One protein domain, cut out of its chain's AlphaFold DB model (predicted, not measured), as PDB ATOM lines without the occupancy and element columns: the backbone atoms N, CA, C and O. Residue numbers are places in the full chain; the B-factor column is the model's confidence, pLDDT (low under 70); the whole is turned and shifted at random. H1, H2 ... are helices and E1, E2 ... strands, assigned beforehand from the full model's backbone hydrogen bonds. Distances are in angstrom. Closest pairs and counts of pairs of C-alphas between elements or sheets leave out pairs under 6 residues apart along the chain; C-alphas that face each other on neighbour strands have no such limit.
ATOM      1  N   VAL A 129      35.357 175.462  72.874       94.19
ATOM      2  CA  VAL A 129      36.407 174.801  73.666       94.19
ATOM      3  C   VAL A 129      36.214 175.024  75.174       94.19
ATOM      4  O   VAL A 129      36.521 174.126  75.959       94.19
ATOM      5  N   TRP A 130      35.602 176.137  75.606       92.06
ATOM      6  CA  TRP A 130      35.216 176.346  77.014       92.06
ATOM      7  C   TRP A 130      34.284 175.246  77.545       92.06
ATOM      8  O   TRP A 130      34.303 174.920  78.733       92.06
ATOM      9  N   GLY A 131      33.521 174.598  76.656       90.69
ATOM     10  CA  GLY A 131      32.691 173.435  76.966       90.69
ATOM     11  C   GLY A 131      33.473 172.213  77.457       90.69
ATOM     12  O   GLY A 131      32.858 171.313  78.032       90.69
ATOM     13  N   PHE A 132      34.803 172.205  77.312       93.00
ATOM     14  CA  PHE A 132      35.690 171.114  77.719       93.00
ATOM     15  C   PHE A 132      36.563 171.433  78.942       93.00
ATOM     16  O   PHE A 132      37.341 170.592  79.390       93.00
ATOM     17  N   ILE A 133      36.434 172.631  79.515       91.25
ATOM     18  CA  ILE A 133      37.254 173.096  80.642       91.25
ATOM     19  C   ILE A 133      36.386 173.173  81.910       91.25
ATOM     20  O   ILE A 133      35.154 173.259  81.860       91.25
ATOM     21  N   TYR A 134      37.018 173.082  83.078       86.56
ATOM     22  CA  TYR A 134      36.371 173.238  84.387       86.56
ATOM     23  C   TYR A 134      36.073 174.693  84.775       86.56
ATOM     24  O   TYR A 134      35.412 174.940  85.780       86.56
ATOM     25  N   ILE A 135      36.573 175.651  84.004       88.00
ATOM     26  CA  ILE A 135      36.414 177.086  84.222       88.00
ATOM     27  C   ILE A 135      35.572 177.603  83.050       88.00
ATOM     28  O   ILE A 135      35.868 177.238  81.910       88.00
ATOM     29  N   PRO A 136      34.493 178.364  83.304       86.00
ATOM     30  CA  PRO A 136      33.672 178.924  82.236       86.00
ATOM     31  C   PRO A 136      34.416 180.035  81.486       86.00
ATOM     32  O   PRO A 136      35.415 180.559  81.977       86.00
ATOM     33  N   ASP A 137      33.879 180.437  80.332       87.00
ATOM     34  CA  ASP A 137      34.331 181.648  79.645       87.00
ATOM     35  C   ASP A 137      34.223 182.849  80.614       87.00
ATOM     36  O   ASP A 137      33.137 183.081  81.165       87.00
ATOM     37  N   PRO A 138      35.301 183.625  80.847       82.44
ATOM     38  CA  PRO A 138      35.250 184.824  81.681       82.44
ATOM     39  C   PRO A 138      34.127 185.794  81.282       82.44
ATOM     40  O   PRO A 138      33.495 186.388  82.155       82.44
ATOM     41  N   ALA A 139      33.803 185.892  79.987       76.44
ATOM     42  CA  ALA A 139      32.707 186.735  79.512       76.44
ATOM     43  C   ALA A 139      31.322 186.239  79.980       76.44
ATOM     44  O   ALA A 139      30.440 187.053  80.262       76.44
ATOM     45  N   GLU A 140      31.130 184.920  80.101       70.94
ATOM     46  CA  GLU A 140      29.905 184.316  80.650       70.94
ATOM     47  C   GLU A 140      29.828 184.458  82.175       70.94
ATOM     48  O   GLU A 140      28.736 184.607  82.731       70.94
ATOM     49  N   ALA A 141      30.976 184.423  82.860       63.66
ATOM     50  CA  ALA A 141      31.052 184.547  84.313       63.66
ATOM     51  C   ALA A 141      30.628 185.941  84.817       63.66
ATOM     52  O   ALA A 141      30.110 186.052  85.928       63.66
ATOM     53  N   GLU A 142      30.812 186.986  84.005       59.00
ATOM     54  CA  GLU A 142      30.477 188.373  84.354       59.00
ATOM     55  C   GLU A 142      29.026 188.771  84.022       59.00
ATOM     56  O   GLU A 142      28.450 189.598  84.727       59.00
ATOM     57  N   HIS A 143      28.412 188.191  82.979       52.41
ATOM     58  CA  HIS A 143      27.148 188.701  82.410       52.41
ATOM     59  C   HIS A 143      25.919 187.799  82.613       52.41
ATOM     60  O   HIS A 143      24.812 188.167  82.212       52.41
ATOM     61  N   GLY A 144      26.063 186.642  83.268       51.97
ATOM     62  CA  GLY A 144      24.964 185.686  83.415       51.97
ATOM     63  C   GLY A 144      24.625 184.976  82.096       51.97
ATOM     64  O   GLY A 144      25.060 185.363  81.016       51.97
ATOM     65  N   THR A 145      23.866 183.884  82.194       46.44
ATOM     66  CA  THR A 145      23.737 182.756  81.242       46.44
ATOM     67  C   THR A 145      23.195 183.040  79.829       46.44
ATOM     68  O   THR A 145      22.790 182.106  79.141       46.44
ATOM     69  N   PRO A 157      30.527 170.929  69.327       87.31
ATOM     70  CA  PRO A 157      29.219 171.170  69.911       87.31
ATOM     71  C   PRO A 157      29.267 172.398  70.837       87.31
ATOM     72  O   PRO A 157      30.303 172.652  71.459       87.31
ATOM     73  N   PRO A 158      28.162 173.154  70.962       84.31
ATOM     74  CA  PRO A 158      28.087 174.254  71.915       84.31
ATOM     75  C   PRO A 158      28.316 173.755  73.345       84.31
ATOM     76  O   PRO A 158      27.925 172.638  73.698       84.31
ATOM     77  N   ALA A 159      28.930 174.598  74.176       81.25
ATOM     78  CA  ALA A 159      29.130 174.291  75.586       81.25
ATOM     79  C   ALA A 159      27.772 174.025  76.273       81.25
ATOM     80  O   ALA A 159      26.852 174.837  76.136       81.25
ATOM     81  N   PRO A 160      27.614 172.915  77.020       77.06
ATOM     82  CA  PRO A 160      26.367 172.644  77.719       77.06
ATOM     83  C   PRO A 160      26.056 173.730  78.749       77.06
ATOM     84  O   PRO A 160      26.908 174.092  79.563       77.06
ATOM     85  N   VAL A 161      24.815 174.214  78.745       79.00
ATOM     86  CA  VAL A 161      24.340 175.201  79.717       79.00
ATOM     87  C   VAL A 161      23.880 174.475  80.976       79.00
ATOM     88  O   VAL A 161      23.001 173.616  80.930       79.00
ATOM     89  N   PHE A 162      24.463 174.831  82.117       79.19
ATOM     90  CA  PHE A 162      24.050 174.331  83.425       79.19
ATOM     91  C   PHE A 162      24.261 175.397  84.506       79.19
ATOM     92  O   PHE A 162      25.095 176.291  84.329       79.19
ATOM     93  N   PRO A 163      23.532 175.322  85.638       77.81
ATOM     94  CA  PRO A 163      23.718 176.249  86.748       77.81
ATOM     95  C   PRO A 163      25.163 176.216  87.253       77.81
ATOM     96  O   PRO A 163      25.634 175.187  87.741       77.81
ATOM     97  N   ARG A 164      25.872 177.342  87.134       80.06
ATOM     98  CA  ARG A 164      27.252 177.458  87.609       80.06
ATOM     99  C   ARG A 164      27.258 177.660  89.121       80.06
ATOM    100  O   ARG A 164      26.546 178.513  89.647       80.06
ATOM    101  N   LYS A 165      28.086 176.882  89.810       77.00
ATOM    102  CA  LYS A 165      28.383 177.042  91.237       77.00
ATOM    103  C   LYS A 165      29.884 177.177  91.410       77.00
ATOM    104  O   LYS A 165      30.615 176.312  90.934       77.00
ATOM    105  N   PHE A 166      30.302 178.262  92.052       78.25
ATOM    106  CA  PHE A 166      31.710 178.615  92.260       78.25
ATOM    107  C   PHE A 166      32.135 178.518  93.728       78.25
ATOM    108  O   PHE A 166      33.309 178.670  94.043       78.25
ATOM    109  N   GLU A 167      31.182 178.283  94.632       75.19
ATOM    110  CA  GLU A 167      31.470 178.017  96.036       75.19
ATOM    111  C   GLU A 167      31.919 176.564  96.191       75.19
ATOM    112  O   GLU A 167      31.197 175.632  95.819       75.19
ATOM    113  N   TRP A 168      33.123 176.388  96.731       67.94
ATOM    114  CA  TRP A 168      33.669 175.089  97.090       67.94
ATOM    115  C   TRP A 168      34.237 175.129  98.521       67.94
ATOM    116  O   TRP A 168      35.071 175.995  98.800       67.94
ATOM    117  N   PRO A 169      33.844 174.204  99.418       69.00
ATOM    118  CA  PRO A 169      32.866 173.135  99.203       69.00
ATOM    119  C   PRO A 169      31.443 173.684  98.971       69.00
ATOM    120  O   PRO A 169      31.167 174.825  99.343       69.00
ATOM    121  N   PRO A 170      30.555 172.913  98.317       68.56
ATOM    122  CA  PRO A 170      29.163 173.301  98.140       68.56
ATOM    123  C   PRO A 170      28.491 173.705  99.460       68.56
ATOM    124  O   PRO A 170      28.713 173.119 100.517       68.56
ATOM    125  N   THR A 171      27.620 174.710  99.402       70.81
ATOM    126  CA  THR A 171      26.805 175.075 100.561       70.81
ATOM    127  C   THR A 171      25.819 173.946 100.877       70.81
ATOM    128  O   THR A 171      25.093 173.470  99.994       70.81
ATOM    129  N   LEU A 172      25.780 173.536 102.149       72.00
ATOM    130  CA  LEU A 172      24.867 172.504 102.632       72.00
ATOM    131  C   LEU A 172      23.409 172.873 102.304       72.00
ATOM    132  O   LEU A 172      23.007 174.030 102.461       72.00
ATOM    133  N   PRO A 173      22.579 171.904 101.881       71.00
ATOM    134  CA  PRO A 173      21.187 172.184 101.565       71.00
ATOM    135  C   PRO A 173      20.436 172.642 102.814       71.00
ATOM    136  O   PRO A 173      20.486 171.985 103.855       71.00
ATOM    137  N   SER A 174      19.656 173.716 102.682       74.88
ATOM    138  CA  SER A 174      18.846 174.297 103.765       74.88
ATOM    139  C   SER A 174      17.862 173.305 104.395       74.88
ATOM    140  O   SER A 174      17.523 173.418 105.569       74.88
ATOM    141  N   HIS A 175      17.431 172.294 103.637       76.44
ATOM    142  CA  HIS A 175      16.546 171.224 104.104       76.44
ATOM    143  C   HIS A 175      17.270 170.108 104.882       76.44
ATOM    144  O   HIS A 175      16.640 169.116 105.246       76.44
ATOM    145  N   GLY A 176      18.588 170.208 105.082       74.81
ATOM    146  CA  GLY A 176      19.392 169.256 105.861       74.81
ATOM    147  C   GLY A 176      19.581 167.874 105.222       74.81
ATOM    148  O   GLY A 176      20.169 166.983 105.833       74.81
ATOM    149  N   ARG A 177      19.090 167.653 103.994       73.50
ATOM    150  CA  ARG A 177      19.214 166.362 103.307       73.50
ATOM    151  C   ARG A 177      20.632 166.167 102.778       73.50
ATOM    152  O   ARG A 177      21.019 166.806 101.812       73.50
ATOM    153  N   LEU A 178      21.353 165.200 103.336       73.69
ATOM    154  CA  LEU A 178      22.687 164.823 102.869       73.69
ATOM    155  C   LEU A 178      22.630 163.626 101.913       73.69
ATOM    156  O   LEU A 178      21.794 162.728 102.058       73.69
ATOM    157  N   MET A 179      23.542 163.591 100.940       74.19
ATOM    158  CA  MET A 179      23.755 162.401 100.118       74.19
ATOM    159  C   MET A 179      24.527 161.339 100.906       74.19
ATOM    160  O   MET A 179      25.442 161.648 101.667       74.19
ATOM    161  N   LYS A 180      24.169 160.073 100.686       75.50
ATOM    162  CA  LYS A 180      24.898 158.913 101.207       75.50
ATOM    163  C   LYS A 180      25.663 158.251 100.067       75.50
ATOM    164  O   LYS A 180      25.119 158.099  98.974       75.50
ATOM    165  N   ALA A 181      26.909 157.873 100.330       74.69
ATOM    166  CA  ALA A 181      27.708 157.084  99.404       74.69
ATOM    167  C   ALA A 181      27.323 155.604  99.513       74.69
ATOM    168  O   ALA A 181      27.081 155.105 100.611       74.69
ATOM    169  N   PHE A 182      27.277 154.917  98.375       77.88
ATOM    170  CA  PHE A 182      27.018 153.484  98.292       77.88
ATOM    171  C   PHE A 182      27.931 152.859  97.243       77.88
ATOM    172  O   PHE A 182      28.206 153.474  96.211       77.88
ATOM    173  N   THR A 183      28.363 151.628  97.503       81.44
ATOM    174  CA  THR A 183      29.151 150.824  96.567       81.44
ATOM    175  C   THR A 183      28.231 149.845  95.854       81.44
ATOM    176  O   THR A 183      27.470 149.123  96.496       81.44
ATOM    177  N   PHE A 184      28.323 149.800  94.527       82.81
ATOM    178  CA  PHE A 184      27.676 148.782  93.708       82.81
ATOM    179  C   PHE A 184      28.756 147.926  93.057       82.81
ATOM    180  O   PHE A 184      29.693 148.460  92.464       82.81
ATOM    181  N   VAL A 185      28.617 146.606  93.161       82.88
ATOM    182  CA  VAL A 185      29.511 145.650  92.506       82.88
ATOM    183  C   VAL A 185      28.816 145.127  91.257       82.88
ATOM    184  O   VAL A 185      27.690 144.641  91.326       82.88
ATOM    185  N   MET A 186      29.489 145.239  90.115       83.38
ATOM    186  CA  MET A 186      29.045 144.657  88.853       83.38
ATOM    187  C   MET A 186      29.892 143.417  88.579       83.38
ATOM    188  O   MET A 186      31.116 143.520  88.505       83.38
ATOM    189  N   SER A 187      29.257 142.246  88.469       86.00
ATOM    190  CA  SER A 187      29.975 141.009  88.154       86.00
ATOM    191  C   SER A 187      30.407 140.979  86.687       86.00
ATOM    192  O   SER A 187      29.837 141.679  85.845       86.00
ATOM    193  N   THR A 188      31.394 140.145  86.361       85.38
ATOM    194  CA  THR A 188      31.847 139.949  84.976       85.38
ATOM    195  C   THR A 188      30.705 139.472  84.080       85.38
ATOM    196  O   THR A 188      30.568 139.944  82.956       85.38
ATOM    197  N   GLU A 189      29.831 138.602  84.585       87.69
ATOM    198  CA  GLU A 189      28.666 138.098  83.853       87.69
ATOM    199  C   GLU A 189      27.691 139.230  83.519       87.69
ATOM    200  O   GLU A 189      27.190 139.296  82.399       87.69
ATOM    201  N   MET A 190      27.455 140.151  84.460       85.88
ATOM    202  CA  MET A 190      26.619 141.327  84.216       85.88
ATOM    203  C   MET A 190      27.251 142.255  83.174       85.88
ATOM    204  O   MET A 190      26.545 142.761  82.303       85.88
ATOM    205  N   VAL A 191      28.573 142.458  83.228       84.12
ATOM    206  CA  VAL A 191      29.291 143.233  82.206       84.12
ATOM    207  C   VAL A 191      29.117 142.592  80.830       84.12
ATOM    208  O   VAL A 191      28.779 143.295  79.883       84.12
ATOM    209  N   GLU A 192      29.289 141.277  80.708       83.31
ATOM    210  CA  GLU A 192      29.133 140.583  79.425       83.31
ATOM    211  C   GLU A 192      27.688 140.612  78.911       83.31
ATOM    212  O   GLU A 192      27.469 140.830  77.721       83.31
ATOM    213  N   GLN A 193      26.689 140.506  79.791       84.00
ATOM    214  CA  GLN A 193      25.284 140.693  79.407       84.00
ATOM    215  C   GLN A 193      25.019 142.098  78.856       84.00
ATOM    216  O   GLN A 193      24.316 142.241  77.857       84.00
ATOM    217  N   LEU A 194      25.608 143.135  79.459       80.94
ATOM    218  CA  LEU A 194      25.478 144.507  78.962       80.94
ATOM    219  C   LEU A 194      26.117 144.698  77.575       80.94
ATOM    220  O   LEU A 194      25.675 145.564  76.825       80.94
ATOM    221  N   ARG A 195      27.131 143.899  77.213       75.38
ATOM    222  CA  ARG A 195      27.780 143.955  75.889       75.38
ATOM    223  C   ARG A 195      26.983 143.273  74.783       75.38
ATOM    224  O   ARG A 195      27.211 143.574  73.618       75.38
ATOM    225  N   GLN A 196      26.083 142.359  75.131       74.69
ATOM    226  CA  GLN A 196      25.296 141.586  74.166       74.69
ATOM    227  C   GLN A 196      24.085 142.355  73.609       74.69
ATOM    228  O   GLN A 196      23.274 141.764  72.902       74.69
ATOM    229  N   ASP A 197      23.945 143.654  73.904       66.56
ATOM    230  CA  ASP A 197      22.881 144.502  73.358       66.56
ATOM    231  C   ASP A 197      23.016 144.610  71.820       66.56
ATOM    232  O   ASP A 197      23.951 145.246  71.324       66.56
ATOM    233  N   PRO A 198      22.093 144.015  71.038       57.38
ATOM    234  CA  PRO A 198      22.206 143.929  69.581       57.38
ATOM    235  C   PRO A 198      22.068 145.288  68.882       57.38
ATOM    236  O   PRO A 198      22.350 145.395  67.694       57.38
ATOM    237  N   THR A 199      21.645 146.335  69.599       59.22
ATOM    238  CA  THR A 199      21.534 147.701  69.061       59.22
ATOM    239  C   THR A 199      22.836 148.501  69.157       59.22
ATOM    240  O   THR A 199      22.925 149.605  68.622       59.22
ATOM    241  N   ALA A 200      23.862 147.943  69.803       57.16
ATOM    242  CA  ALA A 200      25.183 148.539  69.958       57.16
ATOM    243  C   ALA A 200      26.098 148.290  68.741       57.16
ATOM    244  O   ALA A 200      27.302 148.084  68.912       57.16
ATOM    245  N   GLU A 201      25.564 148.297  67.511       56.03
ATOM    246  CA  GLU A 201      26.403 148.188  66.312       56.03
ATOM    247  C   GLU A 201      27.502 149.268  66.364       56.03
ATOM    248  O   GLU A 201      27.231 150.466  66.459       56.03
ATOM    249  N   GLY A 202      28.763 148.825  66.399       60.66
ATOM    250  CA  GLY A 202      29.946 149.687  66.454       60.66
ATOM    251  C   GLY A 202      30.461 150.088  67.846       60.66
ATOM    252  O   GLY A 202      31.579 150.599  67.921       60.66
ATOM    253  N   VAL A 203      29.746 149.834  68.954       63.34
ATOM    254  CA  VAL A 203      30.258 150.136  70.310       63.34
ATOM    255  C   VAL A 203      30.914 148.906  70.926       63.34
ATOM    256  O   VAL A 203      30.257 148.002  71.429       63.34
ATOM    257  N   THR A 204      32.243 148.889  70.927       66.31
ATOM    258  CA  THR A 204      33.044 147.776  71.465       66.31
ATOM    259  C   THR A 204      33.611 148.051  72.863       66.31
ATOM    260  O   THR A 204      34.111 147.128  73.517       66.31
ATOM    261  N   SER A 205      33.521 149.298  73.340       82.00
ATOM    262  CA  SER A 205      34.090 149.758  74.612       82.00
ATOM    263  C   SER A 205      33.229 149.358  75.809       82.00
ATOM    264  O   SER A 205      32.125 149.860  75.992       82.00
ATOM    265  N   VAL A 206      33.787 148.520  76.687       82.94
ATOM    266  CA  VAL A 206      33.161 148.169  77.977       82.94
ATOM    267  C   VAL A 206      32.973 149.395  78.870       82.94
ATOM    268  O   VAL A 206      31.984 149.484  79.589       82.94
ATOM    269  N   SER A 207      33.923 150.332  78.825       83.44
ATOM    270  CA  SER A 207      33.869 151.577  79.596       83.44
ATOM    271  C   SER A 207      32.617 152.378  79.235       83.44
ATOM    272  O   SER A 207      31.836 152.720  80.122       83.44
ATOM    273  N   ASP A 208      32.359 152.566  77.938       87.06
ATOM    274  CA  ASP A 208      31.205 153.327  77.457       87.06
ATOM    275  C   ASP A 208      29.907 152.628  77.844       87.06
ATOM    276  O   ASP A 208      28.976 153.281  78.299       87.06
ATOM    277  N   THR A 209      29.845 151.298  77.716       87.75
ATOM    278  CA  THR A 209      28.666 150.514  78.099       87.75
ATOM    279  C   THR A 209      28.348 150.665  79.587       87.75
ATOM    280  O   THR A 209      27.193 150.901  79.948       87.75
ATOM    281  N   ILE A 210      29.354 150.568  80.464       88.12
ATOM    282  CA  ILE A 210      29.157 150.726  81.912       88.12
ATOM    283  C   ILE A 210      28.743 152.166  82.237       88.12
ATOM    284  O   ILE A 210      27.761 152.369  82.950       88.12
ATOM    285  N   GLN A 211      29.442 153.169  81.702       88.25
ATOM    286  CA  GLN A 211      29.109 154.577  81.938       88.25
ATOM    287  C   GLN A 211      27.702 154.918  81.434       88.25
ATOM    288  O   GLN A 211      26.940 155.571  82.145       88.25
ATOM    289  N   ALA A 212      27.321 154.422  80.256       90.69
ATOM    290  CA  ALA A 212      25.993 154.591  79.678       90.69
ATOM    291  C   ALA A 212      24.906 153.955  80.545       90.69
ATOM    292  O   ALA A 212      23.881 154.582  80.823       90.69
ATOM    293  N   PHE A 213      25.143 152.726  81.012       90.94
ATOM    294  CA  PHE A 213      24.229 152.026  81.904       90.94
ATOM    295  C   PHE A 213      24.014 152.806  83.202       90.94
ATOM    296  O   PHE A 213      22.867 153.064  83.578       90.94
ATOM    297  N   VAL A 214      25.092 153.233  83.866       89.75
ATOM    298  CA  VAL A 214      24.981 153.947  85.145       89.75
ATOM    299  C   VAL A 214      24.389 155.342  84.954       89.75
ATOM    300  O   VAL A 214      23.508 155.720  85.727       89.75
ATOM    301  N   TRP A 215      24.787 156.083  83.918       90.75
ATOM    302  CA  TRP A 215      24.203 157.391  83.612       90.75
ATOM    303  C   TRP A 215      22.695 157.276  83.395       90.75
ATOM    304  O   TRP A 215      21.915 157.964  84.061       90.75
ATOM    305  N   ARG A 216      22.263 156.328  82.554       91.19
ATOM    306  CA  ARG A 216      20.843 156.074  82.306       91.19
ATOM    307  C   ARG A 216      20.099 155.687  83.583       91.19
ATOM    308  O   ARG A 216      19.025 156.230  83.843       91.19
ATOM    309  N   LEU A 217      20.641 154.775  84.389       91.38
ATOM    310  CA  LEU A 217      20.024 154.378  85.659       91.38
ATOM    311  C   LEU A 217      19.888 155.550  86.634       91.38
ATOM    312  O   LEU A 217      18.828 155.720  87.237       91.38
ATOM    313  N   ALA A 218      20.932 156.368  86.772       89.25
ATOM    314  CA  ALA A 218      20.939 157.509  87.677       89.25
ATOM    315  C   ALA A 218      19.864 158.535  87.292       89.25
ATOM    316  O   ALA A 218      19.092 158.964  88.153       89.25
ATOM    317  N   ILE A 219      19.764 158.880  86.005       88.81
ATOM    318  CA  ILE A 219      18.748 159.818  85.511       88.81
ATOM    319  C   ILE A 219      17.343 159.234  85.658       88.81
ATOM    320  O   ILE A 219      16.457 159.914  86.168       88.81
ATOM    321  N   ARG A 220      17.143 157.950  85.337       90.62
ATOM    322  CA  ARG A 220      15.852 157.270  85.537       90.62
ATOM    323  C   ARG A 220      15.399 157.280  86.989       90.62
ATOM    324  O   ARG A 220      14.238 157.580  87.260       90.62
ATOM    325  N   ALA A 221      16.300 156.980  87.920       89.31
ATOM    326  CA  ALA A 221      15.991 156.990  89.345       89.31
ATOM    327  C   ALA A 221      15.594 158.396  89.823       89.31
ATOM    328  O   ALA A 221      14.573 158.549  90.497       89.31
ATOM    329  N   ARG A 222      16.350 159.433  89.435       85.44
ATOM    330  CA  ARG A 222      16.050 160.833  89.786       85.44
ATOM    331  C   ARG A 222      14.728 161.299  89.187       85.44
ATOM    332  O   ARG A 222      13.886 161.830  89.911       85.44
ATOM    333  N   HIS A 223      14.515 161.031  87.902       86.25
ATOM    334  CA  HIS A 223      13.285 161.373  87.201       86.25
ATOM    335  C   HIS A 223      12.066 160.681  87.824       86.25
ATOM    336  O   HIS A 223      11.041 161.326  88.031       86.25
ATOM    337  N   HIS A 224      12.175 159.398  88.189       88.44
ATOM    338  CA  HIS A 224      11.105 158.668  88.873       88.44
ATOM    339  C   HIS A 224      10.761 159.294  90.231       88.44
ATOM    340  O   HIS A 224       9.590 159.536  90.512       88.44
ATOM    341  N   VAL A 225      11.761 159.632  91.052       86.62
ATOM    342  CA  VAL A 225      11.530 160.331  92.330       86.62
ATOM    343  C   VAL A 225      10.825 161.669  92.099       86.62
ATOM    344  O   VAL A 225       9.847 161.970  92.783       86.62
ATOM    345  N   LYS A 226      11.287 162.456  91.125       84.44
ATOM    346  CA  LYS A 226      10.721 163.769  90.800       84.44
ATOM    347  C   LYS A 226       9.248 163.677  90.379       84.44
ATOM    348  O   LYS A 226       8.392 164.349  90.943       84.44
ATOM    349  N   THR A 227       8.955 162.811  89.417       86.62
ATOM    350  CA  THR A 227       7.633 162.742  88.776       86.62
ATOM    351  C   THR A 227       6.624 161.906  89.558       86.62
ATOM    352  O   THR A 227       5.478 162.315  89.689       86.62
ATOM    353  N   HIS A 228       7.029 160.757  90.108       86.25
ATOM    354  CA  HIS A 228       6.097 159.803  90.723       86.25
ATOM    355  C   HIS A 228       6.013 159.944  92.243       86.25
ATOM    356  O   HIS A 228       4.947 159.738  92.812       86.25
ATOM    357  N   LEU A 229       7.121 160.278  92.916       86.56
ATOM    358  CA  LEU A 229       7.124 160.393  94.382       86.56
ATOM    359  C   LEU A 229       6.851 161.818  94.865       86.56
ATOM    360  O   LEU A 229       6.298 161.990  95.947       86.56
ATOM    361  N   ARG A 230       7.253 162.834  94.093       85.19
ATOM    362  CA  ARG A 230       7.049 164.249  94.441       85.19
ATOM    363  C   ARG A 230       5.974 164.950  93.617       85.19
ATOM    364  O   ARG A 230       5.615 166.071  93.957       85.19
ATOM    365  N   CYS A 231       5.456 164.299  92.574       85.69
ATOM    366  CA  CYS A 231       4.442 164.858  91.675       85.69
ATOM    367  C   CYS A 231       4.861 166.200  91.040       85.69
ATOM    368  O   CYS A 231       4.019 167.053  90.764       85.69
ATOM    369  N   GLU A 232       6.162 166.401  90.823       83.50
ATOM    370  CA  GLU A 232       6.687 167.585  90.146       83.50
ATOM    371  C   GLU A 232       6.627 167.398  88.625       83.50
ATOM    372  O   GLU A 232       6.827 166.294  88.106       83.50
ATOM    373  N   THR A 233       6.416 168.487  87.885       76.50
ATOM    374  CA  THR A 233       6.467 168.460  86.421       76.50
ATOM    375  C   THR A 233       7.901 168.228  85.931       76.50
ATOM    376  O   THR A 233       8.878 168.797  86.439       76.50
ATOM    377  N   SER A 234       8.049 167.351  84.937       72.00
ATOM    378  CA  SER A 234       9.300 167.221  84.191       72.00
ATOM    379  C   SER A 234       9.230 168.091  82.950       72.00
ATOM    380  O   SER A 234       8.209 168.128  82.275       72.00
ATOM    381  N   ASP A 235      10.324 168.783  82.675       77.75
ATOM    382  CA  ASP A 235      10.522 169.491  81.421       77.75
ATOM    383  C   ASP A 235      11.025 168.468  80.389       77.75
ATOM    384  O   ASP A 235      12.011 167.769  80.645       77.75
ATOM    385  N   GLU A 236      10.290 168.304  79.288       70.25
ATOM    386  CA  GLU A 236      10.589 167.313  78.246       70.25
ATOM    387  C   GLU A 236      11.839 167.686  77.439       70.25
ATOM    388  O   GLU A 236      12.573 166.790  77.014       70.25
ATOM    389  N   ASP A 237      12.141 168.984  77.329       77.81
ATOM    390  CA  ASP A 237      13.317 169.513  76.629       77.81
ATOM    391  C   ASP A 237      14.567 169.533  77.522       77.81
ATOM    392  O   ASP A 237      15.662 169.926  77.106       77.81
ATOM    393  N   LYS A 238      14.435 169.086  78.776       84.25
ATOM    394  CA  LYS A 238      15.538 169.110  79.728       84.25
ATOM    395  C   LYS A 238      16.641 168.140  79.314       84.25
ATOM    396  O   LYS A 238      16.429 166.933  79.185       84.25
ATOM    397  N   MET A 239      17.856 168.666  79.187       87.12
ATOM    398  CA  MET A 239      19.054 167.883  78.891       87.12
ATOM    399  C   MET A 239      19.701 167.364  80.176       87.12
ATOM    400  O   MET A 239      20.002 168.131  81.092       87.12
ATOM    401  N   ALA A 240      19.967 166.060  80.227       88.75
ATOM    402  CA  ALA A 240      20.914 165.492  81.176       88.75
ATOM    403  C   ALA A 240      22.331 165.625  80.616       88.75
ATOM    404  O   ALA A 240      22.551 165.417  79.423       88.75
ATOM    405  N   ILE A 241      23.295 165.920  81.483       88.12
ATOM    406  CA  ILE A 241      24.718 166.023  81.133       88.12
ATOM    407  C   ILE A 241      25.475 164.966  81.928       88.12
ATOM    408  O   ILE A 241      25.221 164.809  83.125       88.12
ATOM    409  N   VAL A 242      26.410 164.272  81.285       88.06
ATOM    410  CA  VAL A 242      27.440 163.498  81.981       88.06
ATOM    411  C   VAL A 242      28.794 164.177  81.822       88.06
ATOM    412  O   VAL A 242      29.183 164.517  80.714       88.06
ATOM    413  N   GLU A 243      29.514 164.395  82.917       87.38
ATOM    414  CA  GLU A 243      30.896 164.879  82.884       87.38
ATOM    415  C   GLU A 243      31.867 163.707  82.992       87.38
ATOM    416  O   GLU A 243      31.782 162.919  83.937       87.38
ATOM    417  N   LEU A 244      32.779 163.619  82.026       87.69
ATOM    418  CA  LEU A 244      33.785 162.570  81.902       87.69
ATOM    419  C   LEU A 244      35.174 163.216  81.813       87.69
ATOM    420  O   LEU A 244      35.503 163.792  80.774       87.69
ATOM    421  N   PRO A 245      35.996 163.160  82.873       89.12
ATOM    422  CA  PRO A 245      37.395 163.565  82.804       89.12
ATOM    423  C   PRO A 245      38.169 162.654  81.849       89.12
ATOM    424  O   PRO A 245      38.077 161.431  81.954       89.12
ATOM    425  N   ILE A 246      38.937 163.244  80.937       89.69
ATOM    426  CA  ILE A 246      39.721 162.530  79.927       89.69
ATOM    427  C   ILE A 246      41.194 162.878  80.094       89.69
ATOM    428  O   ILE A 246      41.548 164.056  80.115       89.69
ATOM    429  N   ASP A 247      42.040 161.852  80.182       91.69
ATOM    430  CA  ASP A 247      43.493 162.008  80.124       91.69
ATOM    431  C   ASP A 247      43.903 162.466  78.721       91.69
ATOM    432  O   ASP A 247      43.662 161.768  77.729       91.69
ATOM    433  N   VAL A 248      44.503 163.655  78.636       94.81
ATOM    434  CA  VAL A 248      44.896 164.257  77.357       94.81
ATOM    435  C   VAL A 248      46.380 164.141  77.047       94.81
ATOM    436  O   VAL A 248      46.805 164.615  75.993       94.81
ATOM    437  N   ARG A 249      47.167 163.446  77.881       95.00
ATOM    438  CA  ARG A 249      48.580 163.142  77.576       95.00
ATOM    439  C   ARG A 249      48.776 162.554  76.171       95.00
ATOM    440  O   ARG A 249      49.648 163.066  75.468       95.00
ATOM    441  N   PRO A 250      47.959 161.583  75.692       94.75
ATOM    442  CA  PRO A 250      48.149 160.999  74.358       94.75
ATOM    443  C   PRO A 250      47.949 161.985  73.199       94.75
ATOM    444  O   PRO A 250      48.385 161.715  72.081       94.75
ATOM    445  N   TYR A 251      47.274 163.107  73.452       95.94
ATOM    446  CA  TYR A 251      46.940 164.121  72.453       95.94
ATOM    447  C   TYR A 251      47.815 165.371  72.565       95.94
ATOM    448  O   TYR A 251      47.682 166.252  71.724       95.94
ATOM    449  N   PHE A 252      48.670 165.468  73.588       96.62
ATOM    450  CA  PHE A 252      49.420 166.689  73.870       96.62
ATOM    451  C   PHE A 252      50.732 166.770  73.082       96.62
ATOM    452  O   PHE A 252      50.962 167.726  72.364       96.62
ATOM    453  N   SER A 253      51.627 165.792  73.217       96.88
ATOM    454  CA  SER A 253      52.883 165.763  72.458       96.88
ATOM    455  C   SER A 253      53.517 164.381  72.554       96.88
ATOM    456  O   SER A 253      53.436 163.720  73.587       96.88
ATOM    457  N   LYS A 254      54.207 163.957  71.491       95.25
ATOM    458  CA  LYS A 254      55.023 162.728  71.501       95.25
ATOM    459  C   LYS A 254      56.313 162.871  72.317       95.25
ATOM    460  O   LYS A 254      56.941 161.863  72.616       95.25
ATOM    461  N   LEU A 255      56.721 164.104  72.618       96.00
ATOM    462  CA  LEU A 255      57.887 164.432  73.441       96.00
ATOM    463  C   LEU A 255      57.527 164.575  74.925       96.00
ATOM    464  O   LEU A 255      58.414 164.753  75.757       96.00
ATOM    465  N   LEU A 256      56.235 164.517  75.266       96.56
ATOM    466  CA  LEU A 256      55.800 164.477  76.651       96.56
ATOM    467  C   LEU A 256      56.274 163.156  77.284       96.56
ATOM    468  O   LEU A 256      56.051 162.099  76.690       96.56
ATOM    469  N   PRO A 257      56.885 163.181  78.484       94.56
ATOM    470  CA  PRO A 257      57.246 161.955  79.180       94.56
ATOM    471  C   PRO A 257      56.036 161.034  79.352       94.56
ATOM    472  O   PRO A 257      54.979 161.484  79.798       94.56
ATOM    473  N   GLU A 258      56.213 159.743  79.056       87.94
ATOM    474  CA  GLU A 258      55.161 158.717  79.173       87.94
ATOM    475  C   GLU A 258      54.486 158.750  80.553       87.94
ATOM    476  O   GLU A 258      53.270 158.623  80.677       87.94
ATOM    477  N   TRP A 259      55.285 159.012  81.588       90.00
ATOM    478  CA  TRP A 259      54.865 159.038  82.983       90.00
ATOM    479  C   TRP A 259      54.708 160.452  83.541       90.00
ATOM    480  O   TRP A 259      54.838 160.639  84.749       90.00
ATOM    481  N   TYR A 260      54.429 161.459  82.701       95.25
ATOM    482  CA  TYR A 260      54.200 162.826  83.171       95.25
ATOM    483  C   TYR A 260      53.133 162.863  84.274       95.25
ATOM    484  O   TYR A 260      51.976 162.481  84.084       95.25
ATOM    485  N   MET A 261      53.525 163.340  85.450       94.00
ATOM    486  CA  MET A 261      52.744 163.198  86.679       94.00
ATOM    487  C   MET A 261      51.842 164.406  86.947       94.00
ATOM    488  O   MET A 261      51.042 164.385  87.878       94.00
ATOM    489  N   GLY A 262      51.972 165.487  86.178       93.81
ATOM    490  CA  GLY A 262      51.149 166.672  86.383       93.81
ATOM    491  C   GLY A 262      49.734 166.557  85.830       93.81
ATOM    492  O   GLY A 262      49.406 165.603  85.145       93.81
ATOM    493  N   ASN A 263      48.895 167.551  86.120       93.06
ATOM    494  CA  ASN A 263      47.520 167.589  85.631       93.06
ATOM    495  C   ASN A 263      47.478 167.809  84.107       93.06
ATOM    496  O   ASN A 263      47.871 168.877  83.637       93.06
ATOM    497  N   LEU A 264      46.971 166.829  83.355       93.62
ATOM    498  CA  LEU A 264      46.638 166.940  81.929       93.62
ATOM    499  C   LEU A 264      45.290 166.262  81.672       93.62
ATOM    500  O   LEU A 264      45.210 165.136  81.181       93.62
ATOM    501  N   VAL A 265      44.221 166.974  82.033       92.50
ATOM    502  CA  VAL A 265      42.843 166.485  81.954       92.50
ATOM    503  C   VAL A 265      41.931 167.565  81.382       92.50
ATOM    504  O   VAL A 265      41.976 168.713  81.823       92.50
ATOM    505  N   ILE A 266      41.064 167.178  80.448       93.06
ATOM    506  CA  ILE A 266      39.900 167.975  80.024       93.06
ATOM    507  C   ILE A 266      38.611 167.247  80.411       93.06
ATOM    508  O   ILE A 266      38.639 166.068  80.765       93.06
ATOM    509  N   ILE A 267      37.471 167.925  80.318       90.00
ATOM    510  CA  ILE A 267      36.160 167.327  80.565       90.00
ATOM    511  C   ILE A 267      35.396 167.158  79.271       90.00
ATOM    512  O   ILE A 267      35.039 168.130  78.620       90.00
ATOM    513  N   ASN A 268      35.055 165.923  78.937       91.25
ATOM    514  CA  ASN A 268      34.051 165.656  77.925       91.25
ATOM    515  C   ASN A 268      32.654 165.737  78.559       91.25
ATOM    516  O   ASN A 268      32.429 165.171  79.632       91.25
ATOM    517  N   ARG A 269      31.717 166.436  77.905       89.44
ATOM    518  CA  ARG A 269      30.349 166.650  78.414       89.44
ATOM    519  C   ARG A 269      29.260 166.172  77.447       89.44
ATOM    520  O   ARG A 269      28.515 167.004  76.922       89.44
ATOM    521  N   PRO A 270      29.135 164.857  77.186       90.44
ATOM    522  CA  PRO A 270      27.984 164.337  76.461       90.44
ATOM    523  C   PRO A 270      26.675 164.742  77.144       90.44
ATOM    524  O   PRO A 270      26.575 164.779  78.374       90.44
ATOM    525  N   SER A 271      25.653 165.019  76.340       90.38
ATOM    526  CA  SER A 271      24.319 165.330  76.838       90.38
ATOM    527  C   SER A 271      23.242 164.603  76.039       90.38
ATOM    528  O   SER A 271      23.434 164.259  74.874       90.38
ATOM    529  N   MET A 272      22.122 164.309  76.696       90.75
ATOM    530  CA  MET A 272      20.983 163.604  76.110       90.75
ATOM    531  C   MET A 272      19.692 164.053  76.807       90.75
ATOM    532  O   MET A 272      19.728 164.277  78.021       90.75
ATOM    533  N   PRO A 273      18.549 164.170  76.103       91.88
ATOM    534  CA  PRO A 273      17.289 164.534  76.745       91.88
ATOM    535  C   PRO A 273      16.919 163.567  77.876       91.88
ATOM    536  O   PRO A 273      17.039 162.345  77.721       91.88
ATOM    537  N   VAL A 274      16.422 164.092  79.002       90.19
ATOM    538  CA  VAL A 274      15.959 163.273  80.138       90.19
ATOM    539  C   VAL A 274      14.873 162.298  79.684       90.19
ATOM    540  O   VAL A 274      14.926 161.118  80.035       90.19
ATOM    541  N   ALA A 275      13.938 162.756  78.847       90.56
ATOM    542  CA  ALA A 275      12.881 161.923  78.279       90.56
ATOM    543  C   ALA A 275      13.442 160.710  77.517       90.56
ATOM    544  O   ALA A 275      12.973 159.586  77.700       90.56
ATOM    545  N   MET A 276      14.509 160.909  76.735       92.44
ATOM    546  CA  MET A 276      15.171 159.835  75.997       92.44
ATOM    547  C   MET A 276      15.859 158.844  76.939       92.44
ATOM    548  O   MET A 276      15.648 157.641  76.806       92.44
ATOM    549  N   LEU A 277      16.622 159.305  77.935       91.31
ATOM    550  CA  LEU A 277      17.254 158.405  78.915       91.31
ATOM    551  C   LEU A 277      16.217 157.598  79.713       91.31
ATOM    552  O   LEU A 277      16.447 156.430  80.042       91.31
ATOM    553  N   CYS A 278      15.059 158.195  79.989       91.75
ATOM    554  CA  CYS A 278      13.958 157.554  80.701       91.75
ATOM    555  C   CYS A 278      13.078 156.646  79.836       91.75
ATOM    556  O   CYS A 278      12.405 155.770  80.386       91.75
ATOM    557  N   GLY A 279      13.119 156.808  78.514       90.69
ATOM    558  CA  GLY A 279      12.330 156.043  77.557       90.69
ATOM    559  C   GLY A 279      12.609 154.540  77.615       90.69
ATOM    560  O   GLY A 279      13.750 154.092  77.776       90.69
ATOM    561  N   THR A 280      11.553 153.740  77.462       88.50
ATOM    562  CA  THR A 280      11.639 152.270  77.397       88.50
ATOM    563  C   THR A 280      12.277 151.776  76.101       88.50
ATOM    564  O   THR A 280      12.884 150.711  76.111       88.50
ATOM    565  N   GLY A 281      12.178 152.555  75.018       88.62
ATOM    566  CA  GLY A 281      12.797 152.255  73.725       88.62
ATOM    567  C   GLY A 281      14.285 152.600  73.628       88.62
ATOM    568  O   GLY A 281      14.937 152.153  72.691       88.62
ATOM    569  N   THR A 282      14.830 153.365  74.579       90.75
ATOM    570  CA  THR A 282      16.247 153.747  74.574       90.75
ATOM    571  C   THR A 282      17.096 152.659  75.211       90.75
ATOM    572  O   THR A 282      16.947 152.354  76.404       90.75
ATOM    573  N   THR A 283      18.007 152.093  74.429       89.62
ATOM    574  CA  THR A 283      18.894 151.010  74.862       89.62
ATOM    575  C   THR A 283      20.176 151.539  75.505       89.62
ATOM    576  O   THR A 283      20.513 152.720  75.400       89.62
ATOM    577  N   VAL A 284      20.913 150.668  76.202       89.44
ATOM    578  CA  VAL A 284      22.226 151.040  76.760       89.44
ATOM    579  C   VAL A 284      23.225 151.263  75.626       89.44
ATOM    580  O   VAL A 284      24.012 152.206  75.700       89.44
ATOM    581  N   GLY A 285      23.145 150.462  74.558       88.19
ATOM    582  CA  GLY A 285      23.962 150.631  73.356       88.19
ATOM    583  C   GLY A 285      23.839 152.026  72.738       88.19
ATOM    584  O   GLY A 285      24.854 152.669  72.477       88.19
ATOM    585  N   GLN A 286      22.617 152.543  72.592       90.00
ATOM    586  CA  GLN A 286      22.378 153.891  72.058       90.00
ATOM    587  C   GLN A 286      22.987 154.988  72.939       90.00
ATOM    588  O   GLN A 286      23.614 155.919  72.435       90.00
ATOM    589  N   VAL A 287      22.850 154.877  74.262       92.19
ATOM    590  CA  VAL A 287      23.471 155.839  75.188       92.19
ATOM    591  C   VAL A 287      25.001 155.753  75.102       92.19
ATOM    592  O   VAL A 287      25.673 156.780  75.086       92.19
ATOM    593  N   ALA A 288      25.566 154.551  74.966       91.12
ATOM    594  CA  ALA A 288      27.005 154.360  74.799       91.12
ATOM    595  C   ALA A 288      27.526 154.945  73.473       91.12
ATOM    596  O   ALA A 288      28.614 155.522  73.450       91.12
ATOM    597  N   GLN A 289      26.740 154.890  72.392       90.06
ATOM    598  CA  GLN A 289      27.057 155.573  71.132       90.06
ATOM    599  C   GLN A 289      27.148 157.092  71.317       90.06
ATOM    600  O   GLN A 289      28.065 157.701  70.771       90.06
ATOM    601  N   VAL A 290      26.268 157.703  72.121       91.81
ATOM    602  CA  VAL A 290      26.348 159.141  72.451       91.81
ATOM    603  C   VAL A 290      27.659 159.462  73.171       91.81
ATOM    604  O   VAL A 290      28.343 160.420  72.802       91.81
ATOM    605  N   LEU A 291      28.051 158.642  74.155       91.19
ATOM    606  CA  LEU A 291      29.329 158.815  74.858       91.19
ATOM    607  C   LEU A 291      30.515 158.707  73.893       91.19
ATOM    608  O   LEU A 291      31.385 159.578  73.884       91.19
ATOM    609  N   ARG A 292      30.527 157.672  73.045       90.56
ATOM    610  CA  ARG A 292      31.594 157.437  72.066       90.56
ATOM    611  C   ARG A 292      31.677 158.555  71.034       90.56
ATOM    612  O   ARG A 292      32.773 159.046  70.772       90.56
ATOM    613  N   ALA A 293      30.549 158.989  70.479       90.56
ATOM    614  CA  ALA A 293      30.498 160.060  69.488       90.56
ATOM    615  C   ALA A 293      31.076 161.369  70.041       90.56
ATOM    616  O   ALA A 293      31.841 162.038  69.351       90.56
ATOM    617  N   ALA A 294      30.814 161.687  71.312       90.62
ATOM    618  CA  ALA A 294      31.374 162.874  71.950       90.62
ATOM    619  C   ALA A 294      32.914 162.843  72.050       90.62
ATOM    620  O   ALA A 294      33.551 163.894  72.030       90.62
ATOM    621  N   THR A 295      33.536 161.657  72.112       89.94
ATOM    622  CA  THR A 295      35.009 161.544  72.156       89.94
ATOM    623  C   THR A 295      35.695 161.911  70.839       89.94
ATOM    624  O   THR A 295      36.875 162.242  70.861       89.94
ATOM    625  N   VAL A 296      34.977 161.928  69.706       90.69
ATOM    626  CA  VAL A 296      35.535 162.287  68.383       90.69
ATOM    627  C   VAL A 296      36.081 163.718  68.358       90.69
ATOM    628  O   VAL A 296      36.993 164.024  67.595       90.69
ATOM    629  N   HIS A 297      35.558 164.594  69.216       91.62
ATOM    630  CA  HIS A 297      36.023 165.975  69.325       91.62
ATOM    631  C   HIS A 297      37.367 166.103  70.058       91.62
ATOM    632  O   HIS A 297      38.036 167.130  69.931       91.62
ATOM    633  N   ILE A 298      37.791 165.069  70.791       93.94
ATOM    634  CA  ILE A 298      39.032 165.069  71.566       93.94
ATOM    635  C   ILE A 298      40.203 164.836  70.620       93.94
ATOM    636  O   ILE A 298      40.535 163.714  70.244       93.94
ATOM    637  N   THR A 299      40.811 165.941  70.210       95.88
ATOM    638  CA  THR A 299      41.900 165.987  69.234       95.88
ATOM    639  C   THR A 299      43.070 166.795  69.793       95.88
ATOM    640  O   THR A 299      42.857 167.607  70.697       95.88
ATOM    641  N   PRO A 300      44.291 166.656  69.241       96.38
ATOM    642  CA  PRO A 300      45.412 167.516  69.625       96.38
ATOM    643  C   PRO A 300      45.072 169.007  69.511       96.38
ATOM    644  O   PRO A 300      45.329 169.774  70.433       96.38
ATOM    645  N   SER A 301      44.380 169.409  68.435       95.38
ATOM    646  CA  SER A 301      43.939 170.800  68.256       95.38
ATOM    647  C   SER A 301      43.038 171.273  69.396       95.38
ATOM    648  O   SER A 301      43.272 172.354  69.922       95.38
ATOM    649  N   LEU A 302      42.046 170.469  69.813       96.38
ATOM    650  CA  LEU A 302      41.180 170.814  70.946       96.38
ATOM    651  C   LEU A 302      41.994 170.995  72.234       96.38
ATOM    652  O   LEU A 302      41.750 171.926  72.995       96.38
ATOM    653  N   VAL A 303      42.945 170.096  72.487       97.19
ATOM    654  CA  VAL A 303      43.753 170.095  73.714       97.19
ATOM    655  C   VAL A 303      44.654 171.327  73.785       97.19
ATOM    656  O   VAL A 303      44.715 171.981  74.826       97.19
ATOM    657  N   HIS A 304      45.308 171.690  72.683       97.50
ATOM    658  CA  HIS A 304      46.142 172.890  72.614       97.50
ATOM    659  C   HIS A 304      45.325 174.186  72.647       97.50
ATOM    660  O   HIS A 304      45.722 175.147  73.310       97.50
ATOM    661  N   ASP A 305      44.150 174.202  72.018       96.31
ATOM    662  CA  ASP A 305      43.207 175.315  72.134       96.31
ATOM    663  C   ASP A 305      42.737 175.482  73.589       96.31
ATOM    664  O   ASP A 305      42.734 176.594  74.117       96.31
ATOM    665  N   ALA A 306      42.427 174.387  74.291       96.12
ATOM    666  CA  ALA A 306      42.059 174.432  75.706       96.12
ATOM    667  C   ALA A 306      43.214 174.943  76.581       96.12
ATOM    668  O   ALA A 306      42.997 175.749  77.486       96.12
ATOM    669  N   PHE A 307      44.447 174.526  76.281       96.38
ATOM    670  CA  PHE A 307      45.649 175.027  76.946       96.38
ATOM    671  C   PHE A 307      45.845 176.535  76.710       96.38
ATOM    672  O   PHE A 307      46.150 177.262  77.655       96.38
ATOM    673  N   THR A 308      45.577 177.023  75.492       96.38
ATOM    674  CA  THR A 308      45.571 178.461  75.158       96.38
ATOM    675  C   THR A 308      44.571 179.229  76.019       96.38
ATOM    676  O   THR A 308      44.911 180.255  76.607       96.38
ATOM    677  N   LEU A 309      43.327 178.740  76.101       95.06
ATOM    678  CA  LEU A 309      42.268 179.397  76.868       95.06
ATOM    679  C   LEU A 309      42.601 179.445  78.356       95.06
ATOM    680  O   LEU A 309      42.449 180.497  78.975       95.06
ATOM    681  N   LEU A 310      43.112 178.343  78.915       93.38
ATOM    682  CA  LEU A 310      43.502 178.269  80.321       93.38
ATOM    683  C   LEU A 310      44.537 179.334  80.684       93.38
ATOM    684  O   LEU A 310      44.349 180.006  81.688       93.38
ATOM    685  N   GLN A 311      45.548 179.578  79.844       91.75
ATOM    686  CA  GLN A 311      46.553 180.627  80.090       91.75
ATOM    687  C   GLN A 311      45.957 182.040  80.197       91.75
ATOM    688  O   GLN A 311      46.564 182.917  80.808       91.75
ATOM    689  N   SER A 312      44.780 182.267  79.608       90.31
ATOM    690  CA  SER A 312      44.095 183.563  79.617       90.31
ATOM    691  C   SER A 312      43.125 183.758  80.784       90.31
ATOM    692  O   SER A 312      42.562 184.842  80.934       90.31
ATOM    693  N   VAL A 313      42.914 182.725  81.605       90.56
ATOM    694  CA  VAL A 313      41.984 182.783  82.735       90.56
ATOM    695  C   VAL A 313      42.518 183.748  83.804       90.56
ATOM    696  O   VAL A 313      43.624 183.543  84.309       90.56
ATOM    697  N   PRO A 314      41.739 184.774  84.202       88.44
ATOM    698  CA  PRO A 314      42.163 185.735  85.220       88.44
ATOM    699  C   PRO A 314      42.028 185.193  86.649       88.44
ATOM    700  O   PRO A 314      42.757 185.620  87.542       88.44
ATOM    701  N   ASP A 315      41.097 184.261  86.876       86.69
ATOM    702  CA  ASP A 315      40.779 183.716  88.194       86.69
ATOM    703  C   ASP A 315      40.547 182.199  88.130       86.69
ATOM    704  O   ASP A 315      39.487 181.712  87.728       86.69
ATOM    705  N   TYR A 316      41.548 181.443  88.579       86.69
ATOM    706  CA  TYR A 316      41.510 179.980  88.632       86.69
ATOM    707  C   TYR A 316      40.671 179.426  89.793       86.69
ATOM    708  O   TYR A 316      40.541 178.208  89.919       86.69
ATOM    709  N   THR A 317      40.085 180.278  90.640       82.38
ATOM    710  CA  THR A 317      39.171 179.845  91.710       82.38
ATOM    711  C   THR A 317      37.744 179.617  91.208       82.38
ATOM    712  O   THR A 317      36.962 178.939  91.870       82.38
ATOM    713  N   LYS A 318      37.402 180.098  90.003       83.38
ATOM    714  CA  LYS A 318      36.073 179.956  89.376       83.38
ATOM    715  C   LYS A 318      35.847 178.588  88.730       83.38
ATOM    716  O   LYS A 318      35.281 178.474  87.643       83.38
ATOM    717  N   VAL A 319      36.274 177.533  89.412       82.81
ATOM    718  CA  VAL A 319      36.041 176.149  88.998       82.81
ATOM    719  C   VAL A 319      34.574 175.796  89.209       82.81
ATOM    720  O   VAL A 319      33.994 176.084  90.253       82.81
ATOM    721  N   THR A 320      33.965 175.153  88.218       82.19
ATOM    722  CA  THR A 320      32.571 174.725  88.283       82.19
ATOM    723  C   THR A 320      32.330 173.458  87.467       82.19
ATOM    724  O   THR A 320      32.965 173.209  86.442       82.19
ATOM    725  N   THR A 321      31.400 172.632  87.933       79.31
ATOM    726  CA  THR A 321      31.051 171.346  87.315       79.31
ATOM    727  C   THR A 321      29.540 171.205  87.265       79.31
ATOM    728  O   THR A 321      28.835 171.703  88.149       79.31
ATOM    729  N   ALA A 322      29.029 170.514  86.252       74.31
ATOM    730  CA  ALA A 322      27.603 170.235  86.137       74.31
ATOM    731  C   ALA A 322      27.106 169.394  87.330       74.31
ATOM    732  O   ALA A 322      25.962 169.545  87.758       74.31
ATOM    733  N   CYS A 323      27.964 168.558  87.926       68.06
ATOM    734  CA  CYS A 323      27.603 167.719  89.072       68.06
ATOM    735  C   CYS A 323      27.582 168.407  90.449       68.06
ATOM    736  O   CYS A 323      27.205 167.762  91.424       68.06
ATOM    737  N   MET A 324      27.945 169.689  90.572       59.03
ATOM    738  CA  MET A 324      27.935 170.416  91.861       59.03
ATOM    739  C   MET A 324      26.514 170.741  92.399       59.03
ATOM    740  O   MET A 324      26.353 171.444  93.401       59.03
ATOM    741  N   GLY A 325      25.443 170.242  91.770       53.94
ATOM    742  CA  GLY A 325      24.051 170.432  92.198       53.94
ATOM    743  C   GLY A 325      23.343 169.144  92.629       53.94
ATOM    744  O   GLY A 325      23.305 168.182  91.871       53.94
ATOM    745  N   MET A 326      22.701 169.153  93.807       48.16
ATOM    746  CA  MET A 326      21.824 168.058  94.270       48.16
ATOM    747  C   MET A 326      20.457 168.028  93.573       48.16
ATOM    748  O   MET A 326      19.822 166.978  93.533       48.16
ATOM    749  N   ASP A 327      20.029 169.152  92.995       51.91
ATOM    750  CA  ASP A 327      18.759 169.283  92.263       51.91
ATOM    751  C   ASP A 327      18.919 169.027  90.749       51.91
ATOM    752  O   ASP A 327      18.016 169.288  89.953       51.91
ATOM    753  N   GLY A 328      20.101 168.562  90.334       50.06
ATOM    754  CA  GLY A 328      20.499 168.468  88.936       50.06
ATOM    755  C   GLY A 328      20.209 167.117  88.283       50.06
ATOM    756  O   GLY A 328      20.454 166.050  88.845       50.06
ATOM    757  N   ASP A 329      19.828 167.177  87.010       52.09
ATOM    758  CA  ASP A 329      19.862 166.048  86.063       52.09
ATOM    759  C   ASP A 329      21.262 165.874  85.441       52.09
ATOM    760  O   ASP A 329      21.445 165.241  84.406       52.09
ATOM    761  N   ALA A 330      22.269 166.454  86.093       52.44
ATOM    762  CA  ALA A 330      23.667 166.328  85.745       52.44
ATOM    763  C   ALA A 330      24.330 165.231  86.580       52.44
ATOM    764  O   ALA A 330      24.086 165.061  87.779       52.44
ATOM    765  N   TYR A 331      25.181 164.471  85.923       52.22
ATOM    766  CA  TYR A 331      25.876 163.320  86.457       52.22
ATOM    767  C   TYR A 331      27.368 163.492  86.161       52.22
ATOM    768  O   TYR A 331      27.738 164.021  85.124       52.22
ATOM    769  N   CYS A 332      28.242 163.092  87.076       53.38
ATOM    770  CA  CYS A 332      29.677 163.071  86.815       53.38
ATOM    771  C   CYS A 332      30.173 161.660  87.076       53.38
ATOM    772  O   CYS A 332      29.832 161.049  88.093       53.38
ATOM    773  N   SER A 333      30.934 161.141  86.124       52.47
ATOM    774  CA  SER A 333      31.583 159.847  86.224       52.47
ATOM    775  C   SER A 333      33.070 160.057  86.012       52.47
ATOM    776  O   SER A 333      33.494 160.659  85.031       52.47
ATOM    777  N   GLN A 334      33.870 159.554  86.946       51.69
ATOM    778  CA  GLN A 334      35.309 159.471  86.782       51.69
ATOM    779  C   GLN A 334      35.688 157.996  86.753       51.69
ATOM    780  O   GLN A 334      35.367 157.228  87.660       51.69
ATOM    781  N   GLN A 335      36.364 157.585  85.689       50.66
ATOM    782  CA  GLN A 335      36.901 156.240  85.590       50.66
ATOM    783  C   GLN A 335      38.400 156.272  85.869       50.66
ATOM    784  O   GLN A 335      39.116 157.137  85.372       50.66
ATOM    785  N   LEU A 336      38.861 155.321  86.673       45.81
ATOM    786  CA  LEU A 336      40.267 155.101  86.974       45.81
ATOM    787  C   LEU A 336      40.616 153.701  86.451       45.81
ATOM    788  O   LEU A 336      40.465 152.686  87.133       45.81
ATOM    789  N   GLU A 337      41.046 153.625  85.190       43.81
ATOM    790  CA  GLU A 337      41.665 152.408  84.653       43.81
ATOM    791  C   GLU A 337      43.140 152.410  85.057       43.81
ATOM    792  O   GLU A 337      43.982 153.020  84.412       43.81
ATOM    793  N   VAL A 338      43.430 151.801  86.207       36.28
ATOM    794  CA  VAL A 338      44.721 151.970  86.894       36.28
ATOM    795  C   VAL A 338      45.747 150.910  86.494       36.28
ATOM    796  O   VAL A 338      46.942 151.148  86.620       36.28
ATOM    797  N   LEU A 339      45.322 149.735  86.013       27.77
ATOM    798  CA  LEU A 339      46.226 148.625  85.689       27.77
ATOM    799  C   LEU A 339      45.678 147.783  84.527       27.77
ATOM    800  O   LEU A 339      44.459 147.587  84.448       27.77
ATOM    801  N   PRO A 340      46.542 147.195  83.674       27.09
ATOM    802  CA  PRO A 340      46.106 146.144  82.762       27.09
ATOM    803  C   PRO A 340      45.419 145.039  83.583       27.09
ATOM    804  O   PRO A 340      45.992 144.504  84.529       27.09
ATOM    805  N   ASN A 341      44.168 144.728  83.232       26.11
ATOM    806  CA  ASN A 341      43.298 143.713  83.849       26.11
ATOM    807  C   ASN A 341      42.576 144.064  85.169       26.11
ATOM    808  O   ASN A 341      41.934 143.178  85.734       26.11
ATOM    809  N   LYS A 342      42.576 145.319  85.647       28.06
ATOM    810  CA  LYS A 342      41.656 145.747  86.727       28.06
ATOM    811  C   LYS A 342      41.011 147.097  86.414       28.06
ATOM    812  O   LYS A 342      41.687 148.119  86.337       28.06
ATOM    813  N   ARG A 343      39.684 147.093  86.248       37.56
ATOM    814  CA  ARG A 343      38.874 148.293  86.002       37.56
ATOM    815  C   ARG A 343      38.200 148.731  87.294       37.56
ATOM    816  O   ARG A 343      37.379 147.992  87.830       37.56
ATOM    817  N   TYR A 344      38.516 149.935  87.758       33.09
ATOM    818  CA  TYR A 344      37.814 150.575  88.864       33.09
ATOM    819  C   TYR A 344      37.089 151.813  88.317       33.09
ATOM    820  O   TYR A 344      37.709 152.748  87.815       33.09
ATOM    821  N   LEU A 345      35.756 151.839  88.386       33.88
ATOM    822  CA  LEU A 345      35.042 153.114  88.301       33.88
ATOM    823  C   LEU A 345      35.053 153.725  89.698       33.88
ATOM    824  O   LEU A 345      34.461 153.164  90.622       33.88
ATOM    825  N   LEU A 346      35.755 154.847  89.854       33.47
ATOM    826  CA  LEU A 346      35.797 155.563  91.119       33.47
ATOM    827  C   LEU A 346      34.707 156.633  91.110       33.47
ATOM    828  O   LEU A 346      34.784 157.649  90.425       33.47
ATOM    829  N   TRP A 347      33.676 156.409  91.910       38.97
ATOM    830  CA  TRP A 347      32.602 157.373  92.088       38.97
ATOM    831  C   TRP A 347      33.063 158.460  93.048       38.97
ATOM    832  O   TRP A 347      33.183 158.224  94.251       38.97
TER     833      TRP A 347
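AT A GLANCE: This is residues 129 to 145 and 157 to 347 of the 352 residues of an uncharacterized protein of Gibberella intermedia (UniProt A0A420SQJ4). A small sheet built round one long strand, E1, runs through the middle of the domain, and two helices that cross steeply, H4 and H7, pack on it. H8, with the short helices H1 and H5, gathers by E2, while E4 runs on into E5, whose hairpin with E6 extends the strands past the sheet. The printed part has 208 residues, with eight named helices and six named strands that follow along the chain as H1 H2 H3 H4 E1 H5 E2 E3 H6 H7 H8 E4 E5 E6; of the 105 residues in named elements, helices hold 75 and strands 30, and the class is mixed, helices and strands. E2 and E3 are antiparallel to E1 and E4 is parallel, in a branched sheet. The whole is compact, with a radius of gyration of the C-alphas of 18.2 A and spans of 47 by 44 by 30 A.

IN THESE COORDINATES: E1, residues 239 to 247, is 25.2 A long and begins at C-alpha 239 (19.054, 167.883, 78.891). Its neighbours are E2, residues 265 to 268, E3, residues 271 to 273, and E4, residues 330 to 332. E5, residues 334 to 339, is 15.4 A long, and E6, residues 342 to 346, ends at C-alpha 346 (35.797, 155.563, 91.119). H4, residues 206 to 229, is 33.1 A long and begins at C-alpha 206 (33.161, 148.169, 77.977). H7, residues 284 to 295, is 17.2 A and H8, residues 300 to 311, is 16.8 A. The shorter helices are H1, 129 to 132, H2, 138 to 143, H3, 188 to 195, H5, 249 to 252, and H6, 274 to 278.

HOW THE PARTS SIT: E2 and E3 lie on one side of E1, with N 244 and O 268 at 2.9 A and N 240 and O 272 at 2.8 A; E4 lies on the other side, with N 331 and O 241 at 2.8 A. In the hairpin E5 and E6, N 336 and O 344 are 3.0 A apart. H7 is over E3 at a height over the sheet of 8.8 A. H4 only grazes the sheet and touches H7 at a steep tilt of 65 degrees, opposite ways, the closest C-alphas being Ala 212 and Ala 288, 5.0 A. H4 also touches H6, at Arg 220 and Cys 278, 5.2 A, and H3, at Leu 194 and Thr 209, 6.9 A. H8 touches H1, at Val 129 and Ala 306, 6.0 A, and H5, at Tyr 251 and Pro 300, 4.7 A. H2 touches no helix. Every O i to N i+4 pair is within hydrogen-bond range in H3, H4, H6, H7 and H8; H2 has 1 of 2, and H1 and H5 are too short for such a pair.

THE WHOLE: The C-alphas farthest apart, Cys 231 and Leu 255, are 56.5 A apart. Residues 146 to 156 are not printed, and C-alphas 145 and 157 are 17.1 A apart across the cut. The links H5 to E2 and H8 to E4 are long. Mean pLDDT of the printed part is 79.8; 41 residues are under 70, among them 323 to 347.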